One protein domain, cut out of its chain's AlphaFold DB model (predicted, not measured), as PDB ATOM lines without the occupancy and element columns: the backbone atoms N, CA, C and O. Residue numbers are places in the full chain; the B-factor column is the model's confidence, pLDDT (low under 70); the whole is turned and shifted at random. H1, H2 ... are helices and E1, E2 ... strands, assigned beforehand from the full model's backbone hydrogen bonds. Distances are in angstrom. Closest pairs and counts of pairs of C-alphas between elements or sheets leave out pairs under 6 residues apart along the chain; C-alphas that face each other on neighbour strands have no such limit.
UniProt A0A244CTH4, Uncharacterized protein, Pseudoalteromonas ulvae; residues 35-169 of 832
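AT A GLANCE: This is residues 35 to 169 of the 832 residues of an uncharacterized protein of Pseudoalteromonas ulvae (UniProt A0A244CTH4). This is a sandwich: a twisted sheet of five strands, E1, E2, E7, E4 and E5, has a smaller sheet of three strands, E6, E3 and E8, packed face to face with it, their strands running nearly along the same line. A long loop with no named element, residues 58 to 76, passes outside E1 and pairs with it briefly, while the two short helices lie at the rim, H1 on the larger sheet and H2 far out past the end of E5. The printed part has 135 residues, with two named helices and eight named strands in the order E1 H1 E2 E3 E4 E5 H2 E6 E7 E8, and its class is mostly strand. Both sheets are antiparallel, in the orders E1 E2 E7 E4 E5 and E6 E3 E8. The whole is compact, with a radius of gyration of the C-alphas of 14.4 A and spans of 42 by 37 by 26 A.

IN THESE COORDINATES: In the larger sheet, E1 is residues 35 to 44, 28.2 A long, with C-alpha 35 at (274.404, 182.169, 220.481). E2 is residues 77 to 86, 28.9 A, and E7 is residues 148 to 156, 26.4 A. E4 is residues 105 to 112, 23.1 A, and E5 is residues 115 to 122, 20.7 A; E5 bends by 55 degrees at residue 118. In the smaller sheet, E6 is residues 138 to 143, 16.1 A, with C-alpha 138 at (265.608, 175.447, 233.265), E3 is residues 92 to 98, 19.7 A, and E8 is residues 165 to 168, 9.8 A, ending with C-alpha 168 at (268.865, 175.120, 223.733). H1 is residues 51 to 57, 10.0 A, and H2 is residues 131 to 135, 6.9 A.

HOW THE PARTS SIT: E1 and E5 are the edge strands of the larger sheet. E1 and E2 are antiparallel at 163 degrees, with N 42 and O 79 at 2.8 A. E2 and E7 stand at 161 degrees, with N 80 and O 153 at 2.8 A. E7 and E4 stand at 163 degrees, with N 109 and O 152 at 2.8 A. E4 and E5 form a hairpin, with N 108 and O 120 at 2.8 A. From edge to edge the strands' lines turn by 72 degrees. Outside the named strands, residues 64 to 65 pair antiparallel with residues 40 to 41 of E1. The two sheets form the sandwich, two sheets face to face, with 54 pairs of C-alphas within 10 A; the parts that face each other are 9.0 A centre to centre, and their strands stand at 14 degrees. Across it, the closest C-alphas of E4 and E6 are those of Phe 108 and Phe 139, 7.1 A apart. In the smaller sheet, N 96 and O 139 of E3 and E6 are 2.9 A apart, and N 97 and O 166 of E3 and E8 are 2.8 A apart. H1 is on the larger sheet at a height of 7.0 A, over none of its strands; its closest C-alpha pair with E4 is Ile 51 and Tyr 109, 7.8 A. H2 is not on either sheet, though only just not on the smaller one, with 4 pairs of C-alphas within 10 A. Its closest C-alpha pair with E5 is Leu 133 and Ile 122, 7.3 A. In H1 every O i to N i+4 pair is within hydrogen-bond range; H2 has 0 of 1, and 2 of 2 O i to N i+3 pairs.

THE WHOLE: The two C-alphas farthest apart, those of Pro 74 and Asn 89, are 43.0 A apart. The printed part has no cut. The link H1 to E2, 19 residues, is long, and the chain changes from one sheet to the other at E2 to E3, E3 to E4, E5 to E6, E6 to E7 and E7 to E8. The mean pLDDT of the printed part is 78.3, and 28 residues are under 70, among them residues 35 to 38, 64 to 76 and 158 to 163.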
ATOM      1  N   ILE A  35     273.956 181.471 219.278       59.25
ATOM      2  CA  ILE A  35     274.404 182.169 220.481       59.25
ATOM      3  C   ILE A  35     275.662 181.457 220.990       59.25
ATOM      4  O   ILE A  35     275.597 180.307 221.424       59.25
ATOM      5  N   ASN A  36     276.795 182.161 220.984       59.75
ATOM      6  CA  ASN A  36     278.021 181.674 221.623       59.75
ATOM      7  C   ASN A  36     277.911 181.833 223.143       59.75
ATOM      8  O   ASN A  36     277.404 182.865 223.605       59.75
ATOM      9  N   TYR A  37     278.437 180.863 223.897       63.50
ATOM     10  CA  TYR A  37     278.509 180.937 225.352       63.50
ATOM     11  C   TYR A  37     279.876 180.523 225.904       63.50
ATOM     12  O   TYR A  37     280.466 179.555 225.439       63.50
ATOM     13  N   ASP A  38     280.337 181.255 226.920       61.56
ATOM     14  CA  ASP A  38     281.502 180.913 227.743       61.56
ATOM     15  C   ASP A  38     281.024 180.682 229.181       61.56
ATOM     16  O   ASP A  38     280.203 181.460 229.679       61.56
ATOM     17  N   VAL A  39     281.521 179.628 229.836       70.31
ATOM     18  CA  VAL A  39     281.163 179.282 231.219       70.31
ATOM     19  C   VAL A  39     282.374 179.449 232.128       70.31
ATOM     20  O   VAL A  39     283.413 178.818 231.936       70.31
ATOM     21  N   GLU A  40     282.215 180.276 233.154       77.94
ATOM     22  CA  GLU A  40     283.200 180.448 234.217       77.94
ATOM     23  C   GLU A  40     282.577 180.071 235.566       77.94
ATOM     24  O   GLU A  40     281.395 180.328 235.811       77.94
ATOM     25  N   ALA A  41     283.371 179.479 236.456       76.38
ATOM     26  CA  ALA A  41     282.916 179.015 237.765       76.38
ATOM     27  C   ALA A  41     283.673 179.696 238.915       76.38
ATOM     28  O   ALA A  41     284.871 179.971 238.814       76.38
ATOM     29  N   LEU A  42     282.970 179.925 240.025       81.06
ATOM     30  CA  LEU A  42     283.503 180.442 241.282       81.06
ATOM     31  C   LEU A  42     282.897 179.669 242.458       81.06
ATOM     32  O   LEU A  42     281.681 179.638 242.636       81.06
ATOM     33  N   TYR A  43     283.750 179.088 243.297       76.62
ATOM     34  CA  TYR A  43     283.322 178.469 244.549       76.62
ATOM     35  C   TYR A  43     283.278 179.509 245.670       76.62
ATOM     36  O   TYR A  43     284.279 180.173 245.938       76.62
ATOM     37  N   ASP A  44     282.144 179.598 246.361       79.88
ATOM     38  CA  ASP A  44     281.951 180.388 247.576       79.88
ATOM     39  C   ASP A  44     281.895 179.445 248.795       79.88
ATOM     40  O   ASP A  44     280.839 178.908 249.130       79.88
ATOM     41  N   PRO A  45     283.037 179.199 249.464       71.81
ATOM     42  CA  PRO A  45     283.116 178.259 250.577       71.81
ATOM     43  C   PRO A  45     282.477 178.776 251.873       71.81
ATOM     44  O   PRO A  45     282.369 177.999 252.816       71.81
ATOM     45  N   ARG A  46     282.117 180.066 251.963       76.88
ATOM     46  CA  ARG A  46     281.482 180.656 253.156       76.88
ATOM     47  C   ARG A  46     279.988 180.913 252.970       76.88
ATOM     48  O   ARG A  46     279.320 181.238 253.945       76.88
ATOM     49  N   ASN A  47     279.462 180.732 251.756       76.69
ATOM     50  CA  ASN A  47     278.070 181.011 251.389       76.69
ATOM     51  C   ASN A  47     277.652 182.472 251.671       76.69
ATOM     52  O   ASN A  47     276.481 182.752 251.927       76.69
ATOM     53  N   GLU A  48     278.609 183.403 251.636       80.06
ATOM     54  CA  GLU A  48     278.425 184.818 251.993       80.06
ATOM     55  C   GLU A  48     278.123 185.700 250.767       80.06
ATOM     56  O   GLU A  48     277.624 186.818 250.919       80.06
ATOM     57  N   LEU A  49     278.389 185.220 249.544       83.69
ATOM     58  CA  LEU A  49     278.198 186.005 248.327       83.69
ATOM     59  C   LEU A  49     276.711 186.104 247.937       83.69
ATOM     60  O   LEU A  49     275.972 185.119 247.799       83.69
ATOM     61  N   THR A  50     276.289 187.343 247.700       85.06
ATOM     62  CA  THR A  50     274.999 187.736 247.114       85.06
ATOM     63  C   THR A  50     275.191 188.217 245.676       85.06
ATOM     64  O   THR A  50     276.298 188.608 245.301       85.06
ATOM     65  N   ILE A  51     274.123 188.243 244.870       85.50
ATOM     66  CA  ILE A  51     274.210 188.736 243.484       85.50
ATOM     67  C   ILE A  51     274.754 190.172 243.416       85.50
ATOM     68  O   ILE A  51     275.597 190.455 242.572       85.50
ATOM     69  N   ASP A  52     274.374 191.043 244.353       83.19
ATOM     70  CA  ASP A  52     274.864 192.425 244.405       83.19
ATOM     71  C   ASP A  52     276.370 192.482 244.690       83.19
ATOM     72  O   ASP A  52     277.103 193.227 244.041       83.19
ATOM     73  N   SER A  53     276.862 191.643 245.611       82.19
ATOM     74  CA  SER A  53     278.302 191.539 245.879       82.19
ATOM     75  C   SER A  53     279.070 190.988 244.677       82.19
ATOM     76  O   SER A  53     280.136 191.511 244.355       82.19
ATOM     77  N   VAL A  54     278.506 189.997 243.974       83.81
ATOM     78  CA  VAL A  54     279.095 189.437 242.754       83.81
ATOM     79  C   VAL A  54     279.178 190.522 241.687       83.81
ATOM     80  O   VAL A  54     280.261 190.739 241.165       83.81
ATOM     81  N   LEU A  55     278.098 191.271 241.431       83.50
ATOM     82  CA  LEU A  55     278.047 192.350 240.435       83.50
ATOM     83  C   LEU A  55     279.022 193.502 240.719       83.50
ATOM     84  O   LEU A  55     279.633 194.022 239.790       83.50
ATOM     85  N   LEU A  56     279.203 193.880 241.988       78.44
ATOM     86  CA  LEU A  56     280.127 194.949 242.395       78.44
ATOM     87  C   LEU A  56     281.607 194.560 242.273       78.44
ATOM     88  O   LEU A  56     282.466 195.440 242.247       78.44
ATOM     89  N   SER A  57     281.913 193.263 242.234       76.19
ATOM     90  CA  SER A  57     283.283 192.752 242.332       76.19
ATOM     91  C   SER A  57     283.641 191.711 241.261       76.19
ATOM     92  O   SER A  57     284.684 191.070 241.381       76.19
ATOM     93  N   VAL A  58     282.848 191.593 240.181       72.19
ATOM     94  CA  VAL A  58     283.019 190.596 239.097       72.19
ATOM     95  C   VAL A  58     284.453 190.558 238.567       72.19
ATOM     96  O   VAL A  58     285.001 189.474 238.412       72.19
ATOM     97  N   ASP A  59     285.068 191.720 238.328       65.25
ATOM     98  CA  ASP A  59     286.421 191.821 237.758       65.25
ATOM     99  C   ASP A  59     287.536 191.465 238.761       65.25
ATOM    100  O   ASP A  59     288.669 191.187 238.371       65.25
ATOM    101  N   SER A  60     287.224 191.475 240.061       61.94
ATOM    102  CA  SER A  60     288.148 191.111 241.146       61.94
ATOM    103  C   SER A  60     287.958 189.680 241.660       61.94
ATOM    104  O   SER A  60     288.840 189.140 242.329       61.94
ATOM    105  N   LEU A  61     286.819 189.057 241.348       74.56
ATOM    106  CA  LEU A  61     286.523 187.666 241.667       74.56
ATOM    107  C   LEU A  61     287.167 186.757 240.612       74.56
ATOM    108  O   LEU A  61     286.916 186.893 239.418       74.56
ATOM    109  N   ALA A  62     287.995 185.810 241.054       68.31
ATOM    110  CA  ALA A  62     288.738 184.902 240.179       68.31
ATOM    111  C   ALA A  62     287.850 183.776 239.611       68.31
ATOM    112  O   ALA A  62     288.037 182.603 239.934       68.31
ATOM    113  N   PHE A  63     286.877 184.136 238.774       71.19
ATOM    114  CA  PHE A  63     286.126 183.189 237.953       71.19
ATOM    115  C   PHE A  63     287.093 182.442 237.023       71.19
ATOM    116  O   PHE A  63     287.868 183.058 236.293       71.19
ATOM    117  N   GLN A  64     287.085 181.110 237.075       66.06
ATOM    118  CA  GLN A  64     287.971 180.281 236.256       66.06
ATOM    119  C   GLN A  64     287.205 179.695 235.072       66.06
ATOM    120  O   GLN A  64     286.118 179.141 235.252       66.06
ATOM    121  N   VAL A  65     287.789 179.792 233.871       60.75
ATOM    122  CA  VAL A  65     287.295 179.102 232.672       60.75
ATOM    123  C   VAL A  65     287.404 177.604 232.921       60.75
ATOM    124  O   VAL A  65     288.470 177.108 233.289       60.75
ATOM    125  N   HIS A  66     286.298 176.891 232.760       55.69
ATOM    126  CA  HIS A  66     286.222 175.482 233.105       55.69
ATOM    127  C   HIS A  66     285.640 174.703 231.924       55.69
ATOM    128  O   HIS A  66     284.485 174.903 231.560       55.69
ATOM    129  N   GLU A  67     286.436 173.817 231.316       45.19
ATOM    130  CA  GLU A  67     285.998 172.998 230.168       45.19
ATOM    131  C   GLU A  67     284.997 171.898 230.572       45.19
ATOM    132  O   GLU A  67     284.235 171.413 229.742       45.19
ATOM    133  N   SER A  68     284.954 171.516 231.852       48.91
ATOM    134  CA  SER A  68     283.950 170.605 232.418       48.91
ATOM    135  C   SER A  68     283.821 170.861 233.915       48.91
ATOM    136  O   SER A  68     284.747 170.541 234.650       48.91
ATOM    137  N   ILE A  69     282.734 171.506 234.374       50.06
ATOM    138  CA  ILE A  69     282.515 171.857 235.796       50.06
ATOM    139  C   ILE A  69     282.524 170.578 236.635       50.06
ATOM    140  O   ILE A  69     281.514 169.892 236.791       50.06
ATOM    141  N   ALA A  70     283.707 170.248 237.145       43.59
ATOM    142  CA  ALA A  70     283.934 169.096 237.975       43.59
ATOM    143  C   ALA A  70     283.733 169.507 239.433       43.59
ATOM    144  O   ALA A  70     284.485 170.300 239.997       43.59
ATOM    145  N   LEU A  71     282.738 168.869 240.031       50.62
ATOM    146  CA  LEU A  71     282.560 168.683 241.459       50.62
ATOM    147  C   LEU A  71     282.131 169.921 242.300       50.62
ATOM    148  O   LEU A  71     282.949 170.528 242.990       50.62
ATOM    149  N   VAL A  72     280.824 170.210 242.395       47.94
ATOM    150  CA  VAL A  72     280.251 170.878 243.592       47.94
ATOM    151  C   VAL A  72     280.617 170.087 244.858       47.94
ATOM    152  O   VAL A  72     280.090 169.012 245.117       47.94
ATOM    153  N   LEU A  73     281.550 170.596 245.659       50.84
ATOM    154  CA  LEU A  73     281.837 170.024 246.976       50.84
ATOM    155  C   LEU A  73     280.654 170.298 247.927       50.84
ATOM    156  O   LEU A  73     280.097 171.397 247.866       50.84
ATOM    157  N   PRO A  74     280.295 169.350 248.813       54.34
ATOM    158  CA  PRO A  74     279.161 169.500 249.723       54.34
ATOM    159  C   PRO A  74     279.255 170.791 250.553       54.34
ATOM    160  O   PRO A  74     280.349 171.216 250.935       54.34
ATOM    161  N   GLU A  75     278.094 171.411 250.790       57.97
ATOM    162  CA  GLU A  75     277.892 172.665 251.538       57.97
ATOM    163  C   GLU A  75     278.532 173.938 250.952       57.97
ATOM    164  O   GLU A  75     278.479 174.999 251.583       57.97
ATOM    165  N   ARG A  76     279.106 173.887 249.742       69.62
ATOM    166  CA  ARG A  76     279.672 175.071 249.077       69.62
ATOM    167  C   ARG A  76     278.735 175.601 248.006       69.62
ATOM    168  O   ARG A  76     278.319 174.872 247.110       69.62
ATOM    169  N   THR A  77     278.467 176.899 248.056       79.56
ATOM    170  CA  THR A  77     277.772 177.599 246.980       79.56
ATOM    171  C   THR A  77     278.678 177.650 245.752       79.56
ATOM    172  O   THR A  77     279.816 178.116 245.820       79.56
ATOM    173  N   LEU A  78     278.161 177.210 244.609       81.44
ATOM    174  CA  LEU A  78     278.798 177.365 243.308       81.44
ATOM    175  C   LEU A  78     278.120 178.505 242.548       81.44
ATOM    176  O   LEU A  78     276.912 178.486 242.324       81.44
ATOM    177  N   TRP A  79     278.913 179.482 242.124       84.69
ATOM    178  CA  TRP A  79     278.495 180.526 241.203       84.69
ATOM    179  C   TRP A  79     278.987 180.204 239.798       84.69
ATOM    180  O   TRP A  79     280.175 179.980 239.577       84.69
ATOM    181  N   LEU A  80     278.067 180.218 238.844       82.69
ATOM    182  CA  LEU A  80     278.338 180.022 237.428       82.69
ATOM    183  C   LEU A  80     278.034 181.314 236.694       82.69
ATOM    184  O   LEU A  80     276.990 181.923 236.920       82.69
ATOM    185  N   LYS A  81     278.935 181.725 235.814       85.44
ATOM    186  CA  LYS A  81     278.798 182.908 234.974       85.44
ATOM    187  C   LYS A  81     278.795 182.454 233.525       85.44
ATOM    188  O   LYS A  81     279.789 181.919 233.042       85.44
ATOM    189  N   ILE A  82     277.672 182.666 232.847       85.12
ATOM    190  CA  ILE A  82     277.471 182.272 231.456       85.12
ATOM    191  C   ILE A  82     277.277 183.524 230.621       85.12
ATOM    192  O   ILE A  82     276.263 184.217 230.740       85.12
ATOM    193  N   LYS A  83     278.257 183.830 229.775       85.06
ATOM    194  CA  LYS A  83     278.189 184.985 228.881       85.06
ATOM    195  C   LYS A  83     277.549 184.573 227.567       85.06
ATOM    196  O   LYS A  83     278.164 183.849 226.800       85.06
ATOM    197  N   LEU A  84     276.354 185.071 227.280       85.12
ATOM    198  CA  LEU A  84     275.626 184.784 226.051       85.12
ATOM    199  C   LEU A  84     275.802 185.937 225.056       85.12
ATOM    200  O   LEU A  84     275.614 187.102 225.409       85.12
ATOM    201  N   THR A  85     276.155 185.636 223.804       83.31
ATOM    202  CA  THR A  85     276.333 186.658 222.755       83.31
ATOM    203  C   THR A  85     275.456 186.371 221.545       83.31
ATOM    204  O   THR A  85     275.680 185.387 220.842       83.31
ATOM    205  N   ASN A  86     274.507 187.269 221.262       85.44
ATOM    206  CA  ASN A  86     273.691 187.227 220.053       85.44
ATOM    207  C   ASN A  86     274.318 188.117 218.970       85.44
ATOM    208  O   ASN A  86     274.333 189.339 219.097       85.44
ATOM    209  N   ARG A  87     274.825 187.508 217.893       82.06
ATOM    210  CA  ARG A  87     275.416 188.224 216.743       82.06
ATOM    211  C   ARG A  87     274.427 188.461 215.597       82.06
ATOM    212  O   ARG A  87     274.832 188.883 214.518       82.06
ATOM    213  N   LEU A  88     273.154 188.129 215.800       81.94
ATOM    214  CA  LEU A  88     272.110 188.290 214.799       81.94
ATOM    215  C   LEU A  88     271.371 189.616 214.967       81.94
ATOM    216  O   LEU A  88     271.203 190.143 216.066       81.94
ATOM    217  N   ASN A  89     270.827 190.096 213.851       82.25
ATOM    218  CA  ASN A  89     269.997 191.302 213.794       82.25
ATOM    219  C   ASN A  89     268.565 191.089 214.318       82.25
ATOM    220  O   ASN A  89     267.732 191.985 214.210       82.25
ATOM    221  N   THR A  90     268.260 189.920 214.880       85.75
ATOM    222  CA  THR A  90     266.967 189.601 215.489       85.75
ATOM    223  C   THR A  90     267.167 189.148 216.933       85.75
ATOM    224  O   THR A  90     268.155 188.468 217.226       85.75
ATOM    225  N   PRO A  91     266.258 189.510 217.857       85.44
ATOM    226  CA  PRO A  91     266.268 188.955 219.202       85.44
ATOM    227  C   PRO A  91     266.136 187.430 219.173       85.44
ATOM    228  O   PRO A  91     265.290 186.905 218.450       85.44
ATOM    229  N   GLN A  92     266.941 186.730 219.968       87.50
ATOM    230  CA  GLN A  92     266.959 185.267 220.012       87.50
ATOM    231  C   GLN A  92     266.486 184.769 221.384       87.50
ATOM    232  O   GLN A  92     267.079 185.157 222.399       87.50
ATOM    233  N   PRO A  93     265.417 183.954 221.454       90.50
ATOM    234  CA  PRO A  93     265.040 183.280 222.686       90.50
ATOM    235  C   PRO A  93     266.026 182.150 222.985       90.50
ATOM    236  O   PRO A  93     266.540 181.500 222.075       90.50
ATOM    237  N   PHE A  94     266.260 181.888 224.264       88.38
ATOM    238  CA  PHE A  94     267.113 180.792 224.704       88.38
ATOM    239  C   PHE A  94     266.512 180.084 225.914       88.38
ATOM    240  O   PHE A  94     265.763 180.669 226.706       88.38
ATOM    241  N   VAL A  95     266.879 178.816 226.064       89.62
ATOM    242  CA  VAL A  95     266.587 178.010 227.242       89.62
ATOM    243  C   VAL A  95     267.894 177.456 227.777       89.62
ATOM    244  O   VAL A  95     268.601 176.725 227.090       89.62
ATOM    245  N   LEU A  96     268.211 177.816 229.012       87.56
ATOM    246  CA  LEU A  96     269.348 177.281 229.738       87.56
ATOM    247  C   LEU A  96     268.859 176.149 230.640       87.56
ATOM    248  O   LEU A  96     268.041 176.396 231.523       87.56
ATOM    249  N   HIS A  97     269.328 174.930 230.410       85.94
ATOM    250  CA  HIS A  97     268.895 173.719 231.101       85.94
ATOM    251  C   HIS A  97     270.047 173.121 231.920       85.94
ATOM    252  O   HIS A  97     271.158 172.979 231.412       85.94
ATOM    253  N   LEU A  98     269.781 172.777 233.183       83.31
ATOM    254  CA  LEU A  98     270.694 172.036 234.052       83.31
ATOM    255  C   LEU A  98     270.178 170.605 234.174       83.31
ATOM    256  O   LEU A  98     269.157 170.375 234.820       83.31
ATOM    257  N   ASP A  99     270.903 169.650 233.600       78.75
ATOM    258  CA  ASP A  99     270.496 168.240 233.562       78.75
ATOM    259  C   ASP A  99     270.886 167.518 234.865       78.75
ATOM    260  O   ASP A  99     271.695 166.593 234.908       78.75
ATOM    261  N   ASN A 100     270.374 168.049 235.975       81.00
ATOM    262  CA  ASN A 100     270.509 167.488 237.311       81.00
ATOM    263  C   ASN A 100     269.307 167.918 238.174       81.00
ATOM    264  O   ASN A 100     269.361 168.945 238.859       81.00
ATOM    265  N   PRO A 101     268.216 167.134 238.175       81.75
ATOM    266  CA  PRO A 101     267.008 167.458 238.932       81.75
ATOM    267  C   PRO A 101     267.179 167.306 240.450       81.75
ATOM    268  O   PRO A 101     266.291 167.680 241.210       81.75
ATOM    269  N   THR A 102     268.313 166.765 240.916       79.06
ATOM    270  CA  THR A 102     268.569 166.538 242.348       79.06
ATOM    271  C   THR A 102     269.141 167.756 243.075       79.06
ATOM    272  O   THR A 102     269.289 167.719 244.292       79.06
ATOM    273  N   LEU A 103     269.449 168.847 242.366       81.75
ATOM    274  CA  LEU A 103     269.999 170.062 242.972       81.75
ATOM    275  C   LEU A 103     268.997 170.743 243.916       81.75
ATOM    276  O   LEU A 103     267.896 171.102 243.500       81.75
ATOM    277  N   ASP A 104     269.414 170.971 245.167       81.62
ATOM    278  CA  ASP A 104     268.541 171.494 246.227       81.62
ATOM    279  C   ASP A 104     268.045 172.924 245.949       81.62
ATOM    280  O   ASP A 104     266.847 173.196 246.064       81.62
ATOM    281  N   TYR A 105     268.951 173.833 245.565       86.00
ATOM    282  CA  TYR A 105     268.643 175.234 245.268       86.00
ATOM    283  C   TYR A 105     269.428 175.740 244.053       86.00
ATOM    284  O   TYR A 105     270.654 175.633 243.995       86.00
ATOM    285  N   ILE A 106     268.714 176.358 243.112       88.19
ATOM    286  CA  ILE A 106     269.242 176.965 241.891       88.19
ATOM    287  C   ILE A 106     268.623 178.360 241.729       88.19
ATOM    288  O   ILE A 106     267.416 178.497 241.526       88.19
ATOM    289  N   ASP A 107     269.443 179.405 241.773       90.75
ATOM    290  CA  ASP A 107     269.012 180.776 241.497       90.75
ATOM    291  C   ASP A 107     269.599 181.264 240.176       90.75
ATOM    292  O   ASP A 107     270.816 181.341 240.030       90.75
ATOM    293  N   PHE A 108     268.745 181.653 239.237       91.00
ATOM    294  CA  PHE A 108     269.136 182.301 237.990       91.00
ATOM    295  C   PHE A 108     268.986 183.813 238.099       91.00
ATOM    296  O   PHE A 108     267.942 184.314 238.529       91.00
ATOM    297  N   TYR A 109     269.997 184.525 237.614       92.56
ATOM    298  CA  TYR A 109     270.026 185.977 237.493       92.56
ATOM    299  C   TYR A 109     270.465 186.343 236.072       92.56
ATOM    300  O   TYR A 109     271.629 186.175 235.714       92.56
ATOM    301  N   LEU A 110     269.543 186.843 235.252       91.81
ATOM    302  CA  LEU A 110     269.858 187.431 233.951       91.81
ATOM    303  C   LEU A 110     270.254 188.890 234.156       91.81
ATOM    304  O   LEU A 110     269.479 189.663 234.718       91.81
ATOM    305  N   VAL A 111     271.443 189.262 233.695       88.69
ATOM    306  CA  VAL A 111     272.015 190.599 233.851       88.69
ATOM    307  C   VAL A 111     272.201 191.233 232.479       88.69
ATOM    308  O   VAL A 111     272.934 190.716 231.630       88.69
ATOM    309  N   GLU A 112     271.565 192.385 232.293       85.19
ATOM    310  CA  GLU A 112     271.641 193.206 231.086       85.19
ATOM    311  C   GLU A 112     272.047 194.628 231.484       85.19
ATOM    312  O   GLU A 112     271.544 195.178 232.463       85.19
ATOM    313  N   ASN A 113     272.992 195.233 230.757       81.31
ATOM    314  CA  ASN A 113     273.495 196.588 231.039       81.31
ATOM    315  C   ASN A 113     273.958 196.817 232.500       81.31
ATOM    316  O   ASN A 113     273.839 197.921 233.025       81.31
ATOM    317  N   GLY A 114     274.483 195.780 233.162       78.19
ATOM    318  CA  GLY A 114     274.996 195.857 234.538       78.19
ATOM    319  C   GLY A 114     273.935 195.781 235.644       78.19
ATOM    320  O   GLY A 114     274.295 195.890 236.813       78.19
ATOM    321  N   ALA A 115     272.659 195.560 235.309       83.06
ATOM    322  CA  ALA A 115     271.572 195.376 236.271       83.06
ATOM    323  C   ALA A 115     270.858 194.030 236.067       83.06
ATOM    324  O   ALA A 115     270.815 193.491 234.959       83.06
ATOM    325  N   VAL A 116     270.285 193.482 237.140       88.19
ATOM    326  CA  VAL A 116     269.501 192.240 237.079       88.19
ATOM    327  C   VAL A 116     268.174 192.516 236.362       88.19
ATOM    328  O   VAL A 116     267.323 193.237 236.878       88.19
ATOM    329  N   ALA A 117     268.002 191.940 235.175       87.81
ATOM    330  CA  ALA A 117     266.823 192.090 234.325       87.81
ATOM    331  C   ALA A 117     265.723 191.069 234.655       87.81
ATOM    332  O   ALA A 117     264.536 191.390 234.624       87.81
ATOM    333  N   GLN A 118     266.105 189.834 234.992       91.25
ATOM    334  CA  GLN A 118     265.167 188.757 235.313       91.25
ATOM    335  C   GLN A 118     265.785 187.808 236.340       91.25
ATOM    336  O   GLN A 118     266.963 187.466 236.248       91.25
ATOM    337  N   THR A 119     264.977 187.340 237.291       91.69
ATOM    338  CA  THR A 119     265.372 186.297 238.242       91.69
ATOM    339  C   THR A 119     264.426 185.111 238.188       91.69
ATOM    340  O   THR A 119     263.242 185.231 237.853       91.69
ATOM    341  N   ARG A 120     264.948 183.933 238.516       90.38
ATOM    342  CA  ARG A 120     264.141 182.735 238.735       90.38
ATOM    343  C   ARG A 120     264.812 181.886 239.790       90.38
ATOM    344  O   ARG A 120     265.997 181.602 239.678       90.38
ATOM    345  N   PHE A 121     264.041 181.442 240.767       90.62
ATOM    346  CA  PHE A 121     264.559 180.600 241.827       90.62
ATOM    347  C   PHE A 121     263.855 179.251 241.789       90.62
ATOM    348  O   PHE A 121     262.626 179.213 241.897       90.62
ATOM    349  N   ILE A 122     264.627 178.186 241.585       89.25
ATOM    350  CA  ILE A 122     264.145 176.807 241.492       89.25
ATOM    351  C   ILE A 122     264.993 175.839 242.350       89.25
ATOM    352  O   ILE A 122     265.955 176.272 242.990       89.25
ATOM    353  N   GLY A 123     264.648 174.553 242.410       84.00
ATOM    354  CA  GLY A 123     265.397 173.497 243.096       84.00
ATOM    355  C   GLY A 123     264.518 172.449 243.789       84.00
ATOM    356  O   GLY A 123     263.383 172.715 244.182       84.00
ATOM    357  N   SER A 124     265.072 171.255 243.993       78.06
ATOM    358  CA  SER A 124     264.356 170.075 244.502       78.06
ATOM    359  C   SER A 124     263.776 170.252 245.913       78.06
ATOM    360  O   SER A 124     262.790 169.597 246.257       78.06
ATOM    361  N   ARG A 125     264.345 171.154 246.731       78.81
ATOM    362  CA  ARG A 125     263.878 171.453 248.099       78.81
ATOM    363  C   ARG A 125     262.985 172.689 248.204       78.81
ATOM    364  O   ARG A 125     262.641 173.101 249.313       78.81
ATOM    365  N   ARG A 126     262.584 173.302 247.086       80.88
ATOM    366  CA  ARG A 126     261.655 174.439 247.106       80.88
ATOM    367  C   ARG A 126     260.206 173.967 247.043       80.88
ATOM    368  O   ARG A 126     259.813 173.181 246.191       80.88
ATOM    369  N   SER A 127     259.382 174.500 247.940       58.66
ATOM    370  CA  SER A 127     258.062 173.945 248.276       58.66
ATOM    371  C   SER A 127     256.986 174.105 247.187       58.66
ATOM    372  O   SER A 127     255.904 173.534 247.311       58.66
ATOM    373  N   ILE A 128     257.211 174.918 246.142       64.94
ATOM    374  CA  ILE A 128     256.175 175.265 245.151       64.94
ATOM    375  C   ILE A 128     256.788 175.483 243.764       64.94
ATOM    376  O   ILE A 128     257.024 176.615 243.338       64.94
ATOM    377  N   GLU A 129     256.985 174.391 243.025       70.88
ATOM    378  CA  GLU A 129     257.402 174.443 241.623       70.88
ATOM    379  C   GLU A 129     256.451 173.691 240.689       70.88
ATOM    380  O   GLU A 129     255.952 172.612 241.027       70.88
ATOM    381  N   PRO A 130     256.199 174.226 239.478       81.62
ATOM    382  CA  PRO A 130     255.646 173.445 238.381       81.62
ATOM    383  C   PRO A 130     256.414 172.130 238.217       81.62
ATOM    384  O   PRO A 130     257.635 172.140 238.114       81.62
ATOM    385  N   LYS A 131     255.701 171.001 238.114       84.62
ATOM    386  CA  LYS A 131     256.311 169.659 238.041       84.62
ATOM    387  C   LYS A 131     257.398 169.525 236.970       84.62
ATOM    388  O   LYS A 131     258.336 168.764 237.155       84.62
ATOM    389  N   LEU A 132     257.261 170.246 235.856       86.62
ATOM    390  CA  LEU A 132     258.246 170.258 234.775       86.62
ATOM    391  C   LEU A 132     259.613 170.795 235.226       86.62
ATOM    392  O   LEU A 132     260.623 170.267 234.783       86.62
ATOM    393  N   LEU A 133     259.652 171.801 236.107       86.12
ATOM    394  CA  LEU A 133     260.902 172.396 236.595       86.12
ATOM    395  C   LEU A 133     261.673 171.463 237.535       86.12
ATOM    396  O   LEU A 133     262.895 171.529 237.565       86.12
ATOM    397  N   ASN A 134     260.977 170.538 238.201       83.19
ATOM    398  CA  ASN A 134     261.617 169.496 239.008       83.19
ATOM    399  C   ASN A 134     262.233 168.369 238.165       83.19
ATOM    400  O   ASN A 134     263.042 167.609 238.679       83.19
ATOM    401  N   VAL A 135     261.823 168.221 236.902       85.62
ATOM    402  CA  VAL A 135     262.385 167.218 235.977       85.62
ATOM    403  C   VAL A 135     263.461 167.844 235.097       85.62
ATOM    404  O   VAL A 135     264.536 167.282 234.952       85.62
ATOM    405  N   PHE A 136     263.180 169.031 234.557       88.12
ATOM    406  CA  PHE A 136     264.096 169.810 233.730       88.12
ATOM    407  C   PHE A 136     264.296 171.186 234.368       88.12
ATOM    408  O   PHE A 136     263.570 172.126 234.016       88.12
ATOM    409  N   PRO A 137     265.233 171.346 235.316       88.81
ATOM    410  CA  PRO A 137     265.567 172.649 235.874       88.81
ATOM    411  C   PRO A 137     266.079 173.582 234.773       88.81
ATOM    412  O   PRO A 137     267.168 173.396 234.233       88.81
ATOM    413  N   HIS A 138     265.282 174.584 234.397       90.62
ATOM    414  CA  HIS A 138     265.608 175.447 233.265       90.62
ATOM    415  C   HIS A 138     265.236 176.912 233.486       90.62
ATOM    416  O   HIS A 138     264.332 177.254 234.253       90.62
ATOM    417  N   PHE A 139     265.908 177.780 232.738       91.25
ATOM    418  CA  PHE A 139     265.662 179.212 232.683       91.25
ATOM    419  C   PHE A 139     265.423 179.651 231.241       91.25
ATOM    420  O   PHE A 139     266.253 179.415 230.365       91.25
ATOM    421  N   LYS A 140     264.275 180.291 230.995       91.94
ATOM    422  CA  LYS A 140     263.929 180.865 229.689       91.94
ATOM    423  C   LYS A 140     264.194 182.366 229.707       91.94
ATOM    424  O   LYS A 140     263.733 183.053 230.622       91.94
ATOM    425  N   GLY A 141     264.878 182.856 228.680       89.38
ATOM    426  CA  GLY A 141     265.155 184.275 228.475       89.38
ATOM    427  C   GLY A 141     265.216 184.631 226.992       89.38
ATOM    428  O   GLY A 141     265.029 183.783 226.117       89.38
ATOM    429  N   GLN A 142     265.474 185.903 226.701       88.88
ATOM    430  CA  GLN A 142     265.633 186.406 225.339       88.88
ATOM    431  C   GLN A 142     266.779 187.411 225.301       88.88
ATOM    432  O   GLN A 142     266.883 188.241 226.193       88.88
ATOM    433  N   ILE A 143     267.624 187.344 224.272       86.06
ATOM    434  CA  ILE A 143     268.733 188.286 224.075       86.06
ATOM    435  C   ILE A 143     268.384 189.205 222.915       86.06
ATOM    436  O   ILE A 143     268.034 188.730 221.830       86.06
ATOM    437  N   ALA A 144     268.506 190.515 223.118       86.62
ATOM    438  CA  ALA A 144     268.308 191.504 222.063       86.62
ATOM    439  C   ALA A 144     269.269 191.294 220.872       86.62
ATOM    440  O   ALA A 144     270.301 190.629 220.975       86.62
ATOM    441  N   SER A 145     268.920 191.847 219.710       85.06
ATOM    442  CA  SER A 145     269.760 191.790 218.506       85.06
ATOM    443  C   SER A 145     271.112 192.475 218.730       85.06
ATOM    444  O   SER A 145     271.135 193.593 219.244       85.06
ATOM    445  N   ASN A 146     272.212 191.857 218.290       83.81
ATOM    446  CA  ASN A 146     273.582 192.373 218.450       83.81
ATOM    447  C   ASN A 146     273.956 192.747 219.897       83.81
ATOM    448  O   ASN A 146     274.731 193.679 220.118       83.81
ATOM    449  N   ALA A 147     273.399 192.039 220.881       85.88
ATOM    450  CA  ALA A 147     273.645 192.273 222.298       85.88
ATOM    451  C   ALA A 147     274.328 191.071 222.965       85.88
ATOM    452  O   ALA A 147     274.266 189.931 222.492       85.88
ATOM    453  N   SER A 148     274.958 191.339 224.106       85.44
ATOM    454  CA  SER A 148     275.441 190.316 225.029       85.44
ATOM    455  C   SER A 148     274.703 190.446 226.355       85.44
ATOM    456  O   SER A 148     274.495 191.557 226.840       85.44
ATOM    457  N   ALA A 149     274.355 189.311 226.949       86.94
ATOM    458  CA  ALA A 149     273.782 189.227 228.285       86.94
ATOM    459  C   ALA A 149     274.579 188.216 229.111       86.94
ATOM    460  O   ALA A 149     275.166 187.281 228.560       86.94
ATOM    461  N   THR A 150     274.604 188.392 230.428       89.00
ATOM    462  CA  THR A 150     275.282 187.455 231.330       89.00
ATOM    463  C   THR A 150     274.252 186.808 232.235       89.00
ATOM    464  O   THR A 150     273.491 187.505 232.901       89.00
ATOM    465  N   VAL A 151     274.230 185.479 232.278       88.69
ATOM    466  CA  VAL A 151     273.424 184.720 233.233       88.69
ATOM    467  C   VAL A 151     274.332 184.258 234.362       88.69
ATOM    468  O   VAL A 151     275.285 183.517 234.127       88.69
ATOM    469  N   PHE A 152     274.035 184.688 235.585       89.19
ATOM    470  CA  PHE A 152     274.630 184.118 236.787       89.19
ATOM    471  C   PHE A 152     273.713 183.037 237.351       89.19
ATOM    472  O   PHE A 152     272.505 183.246 237.462       89.19
ATOM    473  N   ILE A 153     274.285 181.898 237.725       87.69
ATOM    474  CA  ILE A 153     273.572 180.804 238.384       87.69
ATOM    475  C   ILE A 153     274.228 180.558 239.732       87.69
ATOM    476  O   ILE A 153     275.421 180.271 239.790       87.69
ATOM    477  N   LYS A 154     273.453 180.656 240.808       88.00
ATOM    478  CA  LYS A 154     273.871 180.237 242.146       88.00
ATOM    479  C   LYS A 154     273.314 178.844 242.401       88.00
ATOM    480  O   LYS A 154     272.099 178.669 242.396       88.00
ATOM    481  N   VAL A 155     274.184 177.871 242.626       84.06
ATOM    482  CA  VAL A 155     273.809 176.494 242.955       84.06
ATOM    483  C   VAL A 155     274.271 176.189 244.373       84.06
ATOM    484  O   VAL A 155     275.446 176.351 244.695       84.06
ATOM    485  N   LEU A 156     273.348 175.737 245.216       83.06
ATOM    486  CA  LEU A 156     273.638 175.194 246.540       83.06
ATOM    487  C   LEU A 156     272.996 173.812 246.621       83.06
ATOM    488  O   LEU A 156     271.783 173.684 246.471       83.06
ATOM    489  N   SER A 157     273.815 172.785 246.823       77.19
ATOM    490  CA  SER A 157     273.358 171.403 246.928       77.19
ATOM    491  C   SER A 157     274.357 170.577 247.731       77.19
ATOM    492  O   SER A 157     275.566 170.797 247.632       77.19
ATOM    493  N   ASN A 158     273.855 169.605 248.489       64.62
ATOM    494  CA  ASN A 158     274.679 168.581 249.143       64.62
ATOM    495  C   ASN A 158     274.873 167.327 248.264       64.62
ATOM    496  O   ASN A 158     275.533 166.371 248.674       64.62
ATOM    497  N   GLY A 159     274.275 167.325 247.067       55.69
ATOM    498  CA  GLY A 159     274.159 166.175 246.176       55.69
ATOM    499  C   GLY A 159     275.225 166.061 245.081       55.69
ATOM    500  O   GLY A 159     276.344 166.561 245.186       55.69
ATOM    501  N   LEU A 160     274.866 165.335 244.014       53.75
ATOM    502  CA  LEU A 160     275.783 164.952 242.941       53.75
ATOM    503  C   LEU A 160     276.404 166.180 242.255       53.75
ATOM    504  O   LEU A 160     275.688 167.091 241.838       53.75
ATOM    505  N   PRO A 161     277.732 166.191 242.083       50.22
ATOM    506  CA  PRO A 161     278.455 167.442 241.935       50.22
ATOM    507  C   PRO A 161     278.757 167.782 240.461       50.22
ATOM    508  O   PRO A 161     279.322 168.832 240.167       50.22
ATOM    509  N   HIS A 162     278.363 166.901 239.533       59.34
ATOM    510  CA  HIS A 162     278.471 167.071 238.087       59.34
ATOM    511  C   HIS A 162     277.114 167.512 237.527       59.34
ATOM    512  O   HIS A 162     276.177 166.718 237.480       59.34
ATOM    513  N   THR A 163     277.007 168.770 237.103       65.25
ATOM    514  CA  THR A 163     275.791 169.303 236.469       65.25
ATOM    515  C   THR A 163     276.159 169.881 235.113       65.25
ATOM    516  O   THR A 163     276.693 170.991 235.055       65.25
ATOM    517  N   PRO A 164     275.920 169.151 234.017       70.31
ATOM    518  CA  PRO A 164     276.107 169.722 232.702       70.31
ATOM    519  C   PRO A 164     275.028 170.763 232.448       70.31
ATOM    520  O   PRO A 164     273.876 170.638 232.874       70.31
ATOM    521  N   ILE A 165     275.449 171.810 231.753       76.06
ATOM    522  CA  ILE A 165     274.604 172.931 231.389       76.06
ATOM    523  C   ILE A 165     274.462 172.894 229.884       76.06
ATOM    524  O   ILE A 165     275.459 172.897 229.160       76.06
ATOM    525  N   PHE A 166     273.223 172.894 229.432       79.12
ATOM    526  CA  PHE A 166     272.893 172.888 228.024       79.12
ATOM    527  C   PHE A 166     272.179 174.181 227.655       79.12
ATOM    528  O   PHE A 166     271.303 174.664 228.377       79.12
ATOM    529  N   LEU A 167     272.576 174.750 226.520       82.38
ATOM    530  CA  LEU A 167     271.907 175.889 225.913       82.38
ATOM    531  C   LEU A 167     271.105 175.383 224.715       82.38
ATOM    532  O   LEU A 167     271.682 174.867 223.764       82.38
ATOM    533  N   HIS A 168     269.792 175.559 224.769       84.12
ATOM    534  CA  HIS A 168     268.865 175.120 223.733       84.12
ATOM    535  C   HIS A 168     268.071 176.298 223.173       84.12
ATOM    536  O   HIS A 168     267.790 177.283 223.867       84.12
ATOM    537  N   THR A 169     267.631 176.169 221.928       86.56
ATOM    538  CA  THR A 169     266.476 176.926 221.437       86.56
ATOM    539  C   THR A 169     265.186 176.417 222.105       86.56
ATOM    540  O   THR A 169     265.147 175.286 222.598       86.56
TER     541      THR A 169